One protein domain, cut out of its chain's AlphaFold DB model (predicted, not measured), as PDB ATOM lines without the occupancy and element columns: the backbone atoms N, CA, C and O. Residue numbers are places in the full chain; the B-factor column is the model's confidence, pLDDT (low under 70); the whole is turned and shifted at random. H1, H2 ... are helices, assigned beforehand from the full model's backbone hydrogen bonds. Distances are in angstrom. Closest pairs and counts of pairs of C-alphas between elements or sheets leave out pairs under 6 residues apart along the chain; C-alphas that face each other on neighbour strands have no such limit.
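What this domain is: This is residues 145 to 232 of the 330 residues of the protein "tRNA pseudouridine synthase D" of Fuerstia marisgermanicae (UniProt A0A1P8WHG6). Helices H2, H6, H5, H4 and H3 make a compact ring, loosely closed between H3 and H2, with H1 packed outside on H2. The 88 printed residues include six named helices, H1 to H6 in chain order; the class is all helix. The radius of gyration of the C-alphas is 12.1 A; the spans are 29 by 29 by 23 A.

How they stand to each other: H1, residues 154 to 159, and H2, residues 163 to 171, form a hairpin; their closest C-alphas, Val 154 and Ala 166, are 4.7 A apart. H4, residues 196 to 202, and H5, residues 207 to 217, form another; their closest C-alphas, Trp 196 and Val 216, are 5.1 A apart. H6, residues 222 to 227, touches H2; their closest C-alphas, Glu 164 and Phe 222, are 5.3 A apart. Of H5's O i to N i+4 pairs, 6 of 7 are within hydrogen-bond range.

Where its parts are: H3, residues 180 to 191, is 16.7 A long. H1 begins at C-alpha 154 (38.905, 18.194, -40.280); H6 ends at C-alpha 227 (45.420, 28.674, -37.415).

The domain as a whole: The printed part has no cut; no printed residue is under 70 in pLDDT.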
ATOM      1  N   GLY A 145      32.577  12.522 -32.294       80.81
ATOM      2  CA  GLY A 145      31.451  13.458 -32.224       80.81
ATOM      3  C   GLY A 145      31.662  14.803 -32.929       80.81
ATOM      4  O   GLY A 145      30.703  15.545 -33.100       80.81
ATOM      5  N   SER A 146      32.883  15.135 -33.369       81.44
ATOM      6  CA  SER A 146      33.151  16.296 -34.229       81.44
ATOM      7  C   SER A 146      32.798  16.083 -35.706       81.44
ATOM      8  O   SER A 146      32.827  17.050 -36.462       81.44
ATOM      9  N   LEU A 147      32.534  14.847 -36.137       85.69
ATOM     10  CA  LEU A 147      32.157  14.551 -37.516       85.69
ATOM     11  C   LEU A 147      30.759  15.091 -37.812       85.69
ATOM     12  O   LEU A 147      29.814  14.864 -37.058       85.69
ATOM     13  N   GLY A 148      30.650  15.819 -38.917       86.06
ATOM     14  CA  GLY A 148      29.370  16.207 -39.483       86.06
ATOM     15  C   GLY A 148      28.862  15.201 -40.521       86.06
ATOM     16  O   GLY A 148      29.452  14.132 -40.708       86.06
ATOM     17  N   PRO A 149      27.783  15.548 -41.239       87.00
ATOM     18  CA  PRO A 149      27.158  14.680 -42.237       87.00
ATOM     19  C   PRO A 149      28.079  14.211 -43.371       87.00
ATOM     20  O   PRO A 149      27.796  13.191 -43.989       87.00
ATOM     21  N   SER A 150      29.166  14.931 -43.677       88.50
ATOM     22  CA  SER A 150      30.128  14.494 -44.700       88.50
ATOM     23  C   SER A 150      30.977  13.297 -44.267       88.50
ATOM     24  O   SER A 150      31.606  12.667 -45.120       88.50
ATOM     25  N   LEU A 151      31.022  13.006 -42.960       88.44
ATOM     26  CA  LEU A 151      31.923  12.032 -42.339       88.44
ATOM     27  C   LEU A 151      33.411  12.316 -42.620       88.44
ATOM     28  O   LEU A 151      34.264  11.435 -42.498       88.44
ATOM     29  N   GLU A 152      33.749  13.554 -42.989       90.56
ATOM     30  CA  GLU A 152      35.124  13.958 -43.248       90.56
ATOM     31  C   GLU A 152      35.806  14.481 -41.979       90.56
ATOM     32  O   GLU A 152      35.316  15.364 -41.279       90.56
ATOM     33  N   PHE A 153      37.018  13.995 -41.711       90.56
ATOM     34  CA  PHE A 153      37.826  14.510 -40.611       90.56
ATOM     35  C   PHE A 153      38.481  15.845 -40.985       90.56
ATOM     36  O   PHE A 153      39.314  15.904 -41.896       90.56
ATOM     37  N   VAL A 154      38.218  16.889 -40.191       94.44
ATOM     38  CA  VAL A 154      38.905  18.194 -40.280       94.44
ATOM     39  C   VAL A 154      40.428  18.016 -40.348       94.44
ATOM     40  O   VAL A 154      41.096  18.571 -41.223       94.44
ATOM     41  N   ALA A 155      40.988  17.198 -39.451       93.00
ATOM     42  CA  ALA A 155      42.428  16.977 -39.384       93.00
ATOM     43  C   ALA A 155      42.988  16.224 -40.603       93.00
ATOM     44  O   ALA A 155      44.130  16.475 -40.981       93.00
ATOM     45  N   ALA A 156      42.200  15.380 -41.282       90.94
ATOM     46  CA  ALA A 156      42.645  14.734 -42.517       90.94
ATOM     47  C   ALA A 156      42.910  15.777 -43.613       90.94
ATOM     48  O   ALA A 156      43.983  15.784 -44.221       90.94
ATOM     49  N   LYS A 157      41.971  16.712 -43.818       94.56
ATOM     50  CA  LYS A 157      42.120  17.825 -44.774       94.56
ATOM     51  C   LYS A 157      43.257  18.756 -44.382       94.56
ATOM     52  O   LYS A 157      44.079  19.126 -45.220       94.56
ATOM     53  N   TRP A 158      43.387  19.032 -43.086       94.00
ATOM     54  CA  TRP A 158      44.500  19.808 -42.554       94.00
ATOM     55  C   TRP A 158      45.864  19.166 -42.864       94.00
ATOM     56  O   TRP A 158      46.765  19.847 -43.365       94.00
ATOM     57  N   CYS A 159      46.018  17.856 -42.646       88.69
ATOM     58  CA  CYS A 159      47.237  17.109 -42.978       88.69
ATOM     59  C   CYS A 159      47.525  17.085 -44.489       88.69
ATOM     60  O   CYS A 159      48.691  17.153 -44.896       88.69
ATOM     61  N   LEU A 160      46.474  17.042 -45.316       91.06
ATOM     62  CA  LEU A 160      46.551  17.149 -46.777       91.06
ATOM     63  C   LEU A 160      46.887  18.566 -47.271       91.06
ATOM     64  O   LEU A 160      47.168  18.733 -48.455       91.06
ATOM     65  N   LYS A 161      46.929  19.565 -46.374       93.38
ATOM     66  CA  LYS A 161      47.049  21.001 -46.686       93.38
ATOM     67  C   LYS A 161      45.876  21.580 -47.477       93.38
ATOM     68  O   LYS A 161      45.989  22.675 -48.024       93.38
ATOM     69  N   ASP A 162      44.748  20.886 -47.473       96.56
ATOM     70  CA  ASP A 162      43.474  21.421 -47.929       96.56
ATOM     71  C   ASP A 162      42.880  22.275 -46.797       96.56
ATOM     72  O   ASP A 162      42.007  21.856 -46.036       96.56
ATOM     73  N   TYR A 163      43.479  23.454 -46.599       97.69
ATOM     74  CA  TYR A 163      43.129  24.347 -45.493       97.69
ATOM     75  C   TYR A 163      41.735  24.946 -45.650       97.69
ATOM     76  O   TYR A 163      41.095  25.232 -44.641       97.69
ATOM     77  N   GLU A 164      41.270  25.129 -46.886       98.12
ATOM     78  CA  GLU A 164      39.923  25.622 -47.153       98.12
ATOM     79  C   GLU A 164      38.887  24.606 -46.686       98.12
ATOM     80  O   GLU A 164      38.043  24.942 -45.852       98.12
ATOM     81  N   ARG A 165      38.997  23.342 -47.124       97.69
ATOM     82  CA  ARG A 165      38.063  22.302 -46.684       97.69
ATOM     83  C   ARG A 165      38.182  22.041 -45.188       97.69
ATOM     84  O   ARG A 165      37.162  21.893 -44.527       97.69
ATOM     85  N   ALA A 166      39.399  22.028 -44.635       97.12
ATOM     86  CA  ALA A 166      39.597  21.873 -43.193       97.12
ATOM     87  C   ALA A 166      38.890  22.981 -42.398       97.12
ATOM     88  O   ALA A 166      38.237  22.701 -41.392       97.12
ATOM     89  N   LEU A 167      38.995  24.235 -42.851       98.00
ATOM     90  CA  LEU A 167      38.307  25.349 -42.215       98.00
ATOM     91  C   LEU A 167      36.793  25.221 -42.373       98.00
ATOM     92  O   LEU A 167      36.083  25.344 -41.379       98.00
ATOM     93  N   TRP A 168      36.311  24.926 -43.580       97.94
ATOM     94  CA  TRP A 168      34.887  24.744 -43.855       97.94
ATOM     95  C   TRP A 168      34.261  23.682 -42.945       97.94
ATOM     96  O   TRP A 168      33.264  23.959 -42.280       97.94
ATOM     97  N   LEU A 169      34.892  22.508 -42.828       96.69
ATOM     98  CA  LEU A 169      34.442  21.439 -41.930       96.69
ATOM     99  C   LEU A 169      34.407  21.922 -40.468       96.69
ATOM    100  O   LEU A 169      33.453  21.667 -39.743       96.69
ATOM    101  N   ALA A 170      35.410  22.692 -40.039       95.38
ATOM    102  CA  ALA A 170      35.507  23.161 -38.659       95.38
ATOM    103  C   ALA A 170      34.476  24.240 -38.279       95.38
ATOM    104  O   ALA A 170      34.060  24.295 -37.118       95.38
ATOM    105  N   ILE A 171      34.112  25.145 -39.200       95.38
ATOM    106  CA  ILE A 171      33.296  26.325 -38.857       95.38
ATOM    107  C   ILE A 171      31.916  26.365 -39.508       95.38
ATOM    108  O   ILE A 171      31.059  27.049 -38.952       95.38
ATOM    109  N   ALA A 172      31.702  25.654 -40.617       96.25
ATOM    110  CA  ALA A 172      30.490  25.727 -41.436       96.25
ATOM    111  C   ALA A 172      29.722  24.397 -41.531       96.25
ATOM    112  O   ALA A 172      28.522  24.406 -41.801       96.25
ATOM    113  N   GLU A 173      30.360  23.245 -41.308       95.00
ATOM    114  CA  GLU A 173      29.644  21.966 -41.322       95.00
ATOM    115  C   GLU A 173      28.751  21.797 -40.087       95.00
ATOM    116  O   GLU A 173      29.168  22.075 -38.961       95.00
ATOM    117  N   TYR A 174      27.519  21.321 -40.290       91.94
ATOM    118  CA  TYR A 174      26.612  21.004 -39.189       91.94
ATOM    119  C   TYR A 174      27.135  19.871 -38.318       91.94
ATOM    120  O   TYR A 174      27.786  18.940 -38.786       91.94
ATOM    121  N   ASN A 175      26.772  19.934 -37.048       87.50
ATOM    122  CA  ASN A 175      26.953  18.872 -36.082       87.50
ATOM    123  C   ASN A 175      25.605  18.576 -35.413       87.50
ATOM    124  O   ASN A 175      24.822  19.495 -35.162       87.50
ATOM    125  N   SER A 176      25.332  17.310 -35.097       82.19
ATOM    126  CA  SER A 176      24.099  16.906 -34.404       82.19
ATOM    127  C   SER A 176      23.931  17.577 -33.034       82.19
ATOM    128  O   SER A 176      22.807  17.732 -32.564       82.19
ATOM    129  N   HIS A 177      25.031  18.019 -32.422       83.69
ATOM    130  CA  HIS A 177      25.062  18.685 -31.122       83.69
ATOM    131  C   HIS A 177      25.044  20.220 -31.218       83.69
ATOM    132  O   HIS A 177      25.207  20.890 -30.199       83.69
ATOM    133  N   ASP A 178      24.875  20.804 -32.412       88.44
ATOM    134  CA  ASP A 178      24.797  22.260 -32.549       88.44
ATOM    135  C   ASP A 178      23.525  22.810 -31.882       88.44
ATOM    136  O   ASP A 178      22.404  22.351 -32.140       88.44
ATOM    137  N   ASP A 179      23.681  23.860 -31.077       91.75
ATOM    138  CA  ASP A 179      22.561  24.679 -30.618       91.75
ATOM    139  C   ASP A 179      21.966  25.531 -31.763       91.75
ATOM    140  O   ASP A 179      22.464  25.548 -32.893       91.75
ATOM    141  N   ALA A 180      20.848  26.212 -31.496       93.31
ATOM    142  CA  ALA A 180      20.135  26.989 -32.514       93.31
ATOM    143  C   ALA A 180      20.982  28.136 -33.102       93.31
ATOM    144  O   ALA A 180      20.902  28.415 -34.303       93.31
ATOM    145  N   ASP A 181      21.820  28.772 -32.281       92.88
ATOM    146  CA  ASP A 181      22.677  29.876 -32.712       92.88
ATOM    147  C   ASP A 181      23.819  29.370 -33.603       92.88
ATOM    148  O   ASP A 181      24.052  29.891 -34.698       92.88
ATOM    149  N   ALA A 182      24.475  28.283 -33.193       92.94
ATOM    150  CA  ALA A 182      25.518  27.622 -33.963       92.94
ATOM    151  C   ALA A 182      25.002  27.138 -35.324       92.94
ATOM    152  O   ALA A 182      25.685  27.351 -36.329       92.94
ATOM    153  N   ARG A 183      23.796  26.549 -35.383       94.50
ATOM    154  CA  ARG A 183      23.155  26.146 -36.650       94.50
ATOM    155  C   ARG A 183      22.934  27.336 -37.578       94.50
ATOM    156  O   ARG A 183      23.279  27.250 -38.753       94.50
ATOM    157  N   THR A 184      22.416  28.442 -37.046       95.31
ATOM    158  CA  THR A 184      22.150  29.665 -37.820       95.31
ATOM    159  C   THR A 184      23.446  30.253 -38.383       95.31
ATOM    160  O   THR A 184      23.544  30.512 -39.581       95.31
ATOM    161  N   GLN A 185      24.490  30.383 -37.558       95.69
ATOM    162  CA  GLN A 185      25.792  30.879 -38.019       95.69
ATOM    163  C   GLN A 185      26.436  29.968 -39.074       95.69
ATOM    164  O   GLN A 185      27.035  30.455 -40.033       95.69
ATOM    165  N   LYS A 186      26.322  28.645 -38.907       96.00
ATOM    166  CA  LYS A 186      26.821  27.668 -39.883       96.00
ATOM    167  C   LYS A 186      26.059  27.742 -41.202       96.00
ATOM    168  O   LYS A 186      26.697  27.692 -42.247       96.00
ATOM    169  N   GLN A 187      24.738  27.923 -41.166       97.12
ATOM    170  CA  GLN A 187      23.921  28.131 -42.364       97.12
ATOM    171  C   GLN A 187      24.410  29.347 -43.163       97.12
ATOM    172  O   GLN A 187      24.742  29.199 -44.334       97.12
ATOM    173  N   ILE A 188      24.580  30.502 -42.505       97.50
ATOM    174  CA  ILE A 188      25.101  31.729 -43.140       97.50
ATOM    175  C   ILE A 188      26.439  31.459 -43.839       97.50
ATOM    176  O   ILE A 188      26.625  31.816 -44.999       97.50
ATOM    177  N   LEU A 189      27.372  30.795 -43.147       97.31
ATOM    178  CA  LEU A 189      28.683  30.464 -43.708       97.31
ATOM    179  C   LEU A 189      28.596  29.533 -44.918       97.31
ATOM    180  O   LEU A 189      29.423  29.643 -45.816       97.31
ATOM    181  N   ARG A 190      27.643  28.601 -44.942       96.94
ATOM    182  CA  ARG A 190      27.461  27.677 -46.068       96.94
ATOM    183  C   ARG A 190      26.890  28.384 -47.290       96.94
ATOM    184  O   ARG A 190      27.366  28.123 -48.390       96.94
ATOM    185  N   ASP A 191      25.920  29.268 -47.084       97.62
ATOM    186  CA  ASP A 191      25.228  29.968 -48.172       97.62
ATOM    187  C   ASP A 191      26.104  31.057 -48.800       97.62
ATOM    188  O   ASP A 191      26.040  31.302 -50.004       97.62
ATOM    189  N   LEU A 192      26.957  31.690 -47.991       97.62
ATOM    190  CA  LEU A 192      27.776  32.837 -48.383       97.62
ATOM    191  C   LEU A 192      29.279  32.531 -48.367       97.62
ATOM    192  O   LEU A 192      30.096  33.447 -48.269       97.62
ATOM    193  N   TRP A 193      29.681  31.260 -48.445       97.62
ATOM    194  CA  TRP A 193      31.100  30.891 -48.395       97.62
ATOM    195  C   TRP A 193      31.904  31.627 -49.480       97.62
ATOM    196  O   TRP A 193      31.561  31.574 -50.660       97.62
ATOM    197  N   GLY A 194      32.967  32.334 -49.087       96.56
ATOM    198  CA  GLY A 194      33.757  33.191 -49.984       96.56
ATOM    199  C   GLY A 194      33.284  34.649 -50.072       96.56
ATOM    200  O   GLY A 194      34.092  35.527 -50.364       96.56
ATOM    201  N   GLN A 195      32.021  34.937 -49.743       97.94
ATOM    202  CA  GLN A 195      31.450  36.289 -49.646       97.94
ATOM    203  C   GLN A 195      31.643  36.825 -48.217       97.94
ATOM    204  O   GLN A 195      30.719  36.909 -47.402       97.94
ATOM    205  N   TRP A 196      32.906  37.070 -47.849       98.00
ATOM    206  CA  TRP A 196      33.295  37.355 -46.461       98.00
ATOM    207  C   TRP A 196      32.702  38.643 -45.871       98.00
ATOM    208  O   TRP A 196      32.315  38.607 -44.696       98.00
ATOM    209  N   PRO A 197      32.611  39.770 -46.609       98.12
ATOM    210  CA  PRO A 197      31.953  40.975 -46.105       98.12
ATOM    211  C   PRO A 197      30.489  40.723 -45.721       98.12
ATOM    212  O   PRO A 197      30.071  41.100 -44.624       98.12
ATOM    213  N   GLU A 198      29.749  40.016 -46.571       97.88
ATOM    214  CA  GLU A 198      28.343  39.659 -46.384       97.88
ATOM    215  C   GLU A 198      28.184  38.685 -45.209       97.88
ATOM    216  O   GLU A 198      27.373  38.925 -44.310       97.88
ATOM    217  N   CYS A 199      29.036  37.652 -45.130       97.06
ATOM    218  CA  CYS A 199      29.102  36.758 -43.971       97.06
ATOM    219  C   CYS A 199      29.292  37.546 -42.665       97.06
ATOM    220  O   CYS A 199      28.581  37.334 -41.685       97.06
ATOM    221  N   LYS A 200      30.265  38.466 -42.624       97.12
ATOM    222  CA  LYS A 200      30.618  39.227 -41.412       97.12
ATOM    223  C   LYS A 200      29.472  40.109 -40.915       97.12
ATOM    224  O   LYS A 200      29.384  40.338 -39.703       97.12
ATOM    225  N   GLN A 201      28.657  40.634 -41.829       97.19
ATOM    226  CA  GLN A 201      27.494  41.461 -41.505       97.19
ATOM    227  C   GLN A 201      26.364  40.637 -40.883       97.19
ATOM    228  O   GLN A 201      25.739  41.103 -39.936       97.19
ATOM    229  N   GLN A 202      26.135  39.417 -41.377       97.19
ATOM    230  CA  GLN A 202      25.051  38.552 -40.899       97.19
ATOM    231  C   GLN A 202      25.421  37.737 -39.653       97.19
ATOM    232  O   GLN A 202      24.550  37.354 -38.874       97.19
ATOM    233  N   LEU A 203      26.710  37.466 -39.436       96.44
ATOM    234  CA  LEU A 203      27.172  36.756 -38.247       96.44
ATOM    235  C   LEU A 203      27.090  37.636 -36.993       96.44
ATOM    236  O   LEU A 203      27.524  38.791 -36.977       96.44
ATOM    237  N   ASN A 204      26.626  37.041 -35.894       94.25
ATOM    238  CA  ASN A 204      26.691  37.649 -34.570       94.25
ATOM    239  C   ASN A 204      28.141  37.689 -34.029       94.25
ATOM    240  O   ASN A 204      29.091  37.176 -34.633       94.25
ATOM    241  N   ARG A 205      28.348  38.315 -32.864       93.56
ATOM    242  CA  ARG A 205      29.669  38.338 -32.216       93.56
ATOM    243  C   ARG A 205      30.054  36.931 -31.747       93.56
ATOM    244  O   ARG A 205      29.622  36.483 -30.694       93.56
ATOM    245  N   SER A 206      30.950  36.288 -32.487       91.62
ATOM    246  CA  SER A 206      31.464  34.954 -32.174       91.62
ATOM    247  C   SER A 206      32.919  34.781 -32.618       91.62
ATOM    248  O   SER A 206      33.452  35.570 -33.404       91.62
ATOM    249  N   HIS A 207      33.569  33.709 -32.156       91.56
ATOM    250  CA  HIS A 207      34.900  33.334 -32.641       91.56
ATOM    251  C   HIS A 207      34.901  33.051 -34.157       91.56
ATOM    252  O   HIS A 207      35.843  33.433 -34.849       91.56
ATOM    253  N   ARG A 208      33.813  32.475 -34.700       94.06
ATOM    254  CA  ARG A 208      33.636  32.284 -36.152       94.06
ATOM    255  C   ARG A 208      33.677  33.620 -36.890       94.06
ATOM    256  O   ARG A 208      34.415  33.754 -37.863       94.06
ATOM    257  N   ARG A 209      32.970  34.637 -36.384       96.06
ATOM    258  CA  ARG A 209      32.997  35.985 -36.969       96.06
ATOM    259  C   ARG A 209      34.388  36.614 -36.940       96.06
ATOM    260  O   ARG A 209      34.737  37.324 -37.881       96.06
ATOM    261  N   SER A 210      35.199  36.366 -35.910       96.00
ATOM    262  CA  SER A 210      36.595  36.832 -35.883       96.00
ATOM    263  C   SER A 210      37.432  36.215 -37.009       96.00
ATOM    264  O   SER A 210      38.211  36.923 -37.641       96.00
ATOM    265  N   ILE A 211      37.230  34.929 -37.313       97.06
ATOM    266  CA  ILE A 211      37.903  34.253 -38.434       97.06
ATOM    267  C   ILE A 211      37.424  34.819 -39.775       97.06
ATOM    268  O   ILE A 211      38.244  35.145 -40.628       97.06
ATOM    269  N   VAL A 212      36.111  35.005 -39.950       97.69
ATOM    270  CA  VAL A 212      35.557  35.643 -41.159       97.69
ATOM    271  C   VAL A 212      36.070  37.071 -41.316       97.69
ATOM    272  O   VAL A 212      36.396  37.486 -42.418       97.69
ATOM    273  N   THR A 213      36.209  37.815 -40.218       97.94
ATOM    274  CA  THR A 213      36.772  39.172 -40.243       97.94
ATOM    275  C   THR A 213      38.190  39.175 -40.803       97.94
ATOM    276  O   THR A 213      38.495  40.033 -41.617       97.94
ATOM    277  N   TYR A 214      39.021  38.197 -40.434       98.19
ATOM    278  CA  TYR A 214      40.344  38.025 -41.035       98.19
ATOM    279  C   TYR A 214      40.267  37.701 -42.539       98.19
ATOM    280  O   TYR A 214      41.069  38.202 -43.323       98.19
ATOM    281  N   LEU A 215      39.299  36.879 -42.953       98.25
ATOM    282  CA  LEU A 215      39.106  36.514 -44.359       98.25
ATOM    283  C   LEU A 215      38.584  37.673 -45.221       98.25
ATOM    284  O   LEU A 215      38.841  37.667 -46.418       98.25
ATOM    285  N   VAL A 216      37.939  38.693 -44.648       98.12
ATOM    286  CA  VAL A 216      37.601  39.925 -45.391       98.12
ATOM    287  C   VAL A 216      38.859  40.571 -45.980       98.12
ATOM    288  O   VAL A 216      38.870  40.911 -47.159       98.12
ATOM    289  N   ASP A 217      39.929  40.674 -45.190       97.94
ATOM    290  CA  ASP A 217      41.190  41.293 -45.620       97.94
ATOM    291  C   ASP A 217      42.112  40.300 -46.360       97.94
ATOM    292  O   ASP A 217      43.014  40.688 -47.107       97.94
ATOM    293  N   HIS A 218      41.901  38.994 -46.156       97.81
ATOM    294  CA  HIS A 218      42.749  37.920 -46.677       97.81
ATOM    295  C   HIS A 218      41.924  36.746 -47.245       97.81
ATOM    296  O   HIS A 218      41.986  35.633 -46.706       97.81
ATOM    297  N   PRO A 219      41.195  36.946 -48.358       96.25
ATOM    298  CA  PRO A 219      40.090  36.082 -48.793       96.25
ATOM    299  C   PRO A 219      40.452  34.630 -49.099       96.25
ATOM    300  O   PRO A 219      39.583  33.767 -49.038       96.25
ATOM    301  N   THR A 220      41.717  34.347 -49.405       95.25
ATOM    302  CA  THR A 220      42.202  33.005 -49.766       95.25
ATOM    303  C   THR A 220      43.237  32.454 -48.783       95.25
ATOM    304  O   THR A 220      43.737  31.339 -48.959       95.25
ATOM    305  N   ASN A 221      43.580  33.188 -47.715       97.81
ATOM    306  CA  ASN A 221      44.583  32.744 -46.743       97.81
ATOM    307  C   ASN A 221      43.988  31.788 -45.696       97.81
ATOM    308  O   ASN A 221      44.062  32.006 -44.481       97.81
ATOM    309  N   PHE A 222      43.431  30.675 -46.174       98.12
ATOM    310  CA  PHE A 222      42.800  29.653 -45.342       98.12
ATOM    311  C   PHE A 222      43.769  29.013 -44.353       98.12
ATOM    312  O   PHE A 222      43.376  28.628 -43.254       98.12
ATOM    313  N   ARG A 223      45.062  28.946 -44.695       97.56
ATOM    314  CA  ARG A 223      46.091  28.427 -43.788       97.56
ATOM    315  C   ARG A 223      46.176  29.255 -42.509       97.56
ATOM    316  O   ARG A 223      46.229  28.680 -41.421       97.56
ATOM    317  N   LYS A 224      46.225  30.585 -42.629       97.19
ATOM    318  CA  LYS A 224      46.275  31.468 -41.459       97.19
ATOM    319  C   LYS A 224      44.917  31.526 -40.764       97.19
ATOM    320  O   LYS A 224      44.904  31.449 -39.541       97.19
ATOM    321  N   ALA A 225      43.814  31.549 -41.512       97.44
ATOM    322  CA  ALA A 225      42.463  31.520 -40.948       97.44
ATOM    323  C   ALA A 225      42.204  30.260 -40.099       97.44
ATOM    324  O   ALA A 225      41.737  30.365 -38.970       97.44
ATOM    325  N   PHE A 226      42.602  29.075 -40.574       96.31
ATOM    326  CA  PHE A 226      42.523  27.830 -39.800       96.31
ATOM    327  C   PHE A 226      43.384  27.875 -38.529       96.31
ATOM    328  O   PHE A 226      42.986  27.362 -37.486       96.31
ATOM    329  N   ALA A 227      44.553  28.519 -38.582       94.69
ATOM    330  CA  ALA A 227      45.420  28.674 -37.415       94.69
ATOM    331  C   ALA A 227      44.840  29.606 -36.332       94.69
ATOM    332  O   ALA A 227      45.334  29.574 -35.206       94.69
ATOM    333  N   LEU A 228      43.811  30.405 -36.648       95.56
ATOM    334  CA  LEU A 228      43.090  31.231 -35.672       95.56
ATOM    335  C   LEU A 228      42.109  30.422 -34.815       95.56
ATOM    336  O   LEU A 228      41.686  30.923 -33.776       95.56
ATOM    337  N   LEU A 229      41.767  29.189 -35.211       93.25
ATOM    338  CA  LEU A 229      40.986  28.289 -34.366       93.25
ATOM    339  C   LEU A 229      41.717  28.038 -33.044       93.25
ATOM    340  O   LEU A 229      42.936  27.817 -33.026       93.25
ATOM    341  N   ASN A 230      40.948  27.996 -31.953       89.12
ATOM    342  CA  ASN A 230      41.450  27.630 -30.629       89.12
ATOM    343  C   ASN A 230      42.312  26.353 -30.712       89.12
ATOM    344  O   ASN A 230      41.928  25.364 -31.343       89.12
ATOM    345  N   GLU A 231      43.491  26.388 -30.088       86.62
ATOM    346  CA  GLU A 231      44.431  25.267 -30.052       86.62
ATOM    347  C   GLU A 231      43.790  23.985 -29.506       86.62
ATOM    348  O   GLU A 231      43.951  22.927 -30.111       86.62
ATOM    349  N   GLY A 232      42.986  24.083 -28.444       84.00
ATOM    350  CA  GLY A 232      42.266  22.944 -27.878       84.00
ATOM    351  C   GLY A 232      41.305  22.302 -28.881       84.00
ATOM    352  O   GLY A 232      41.268  21.081 -29.007       84.00
TER     353      GLY A 232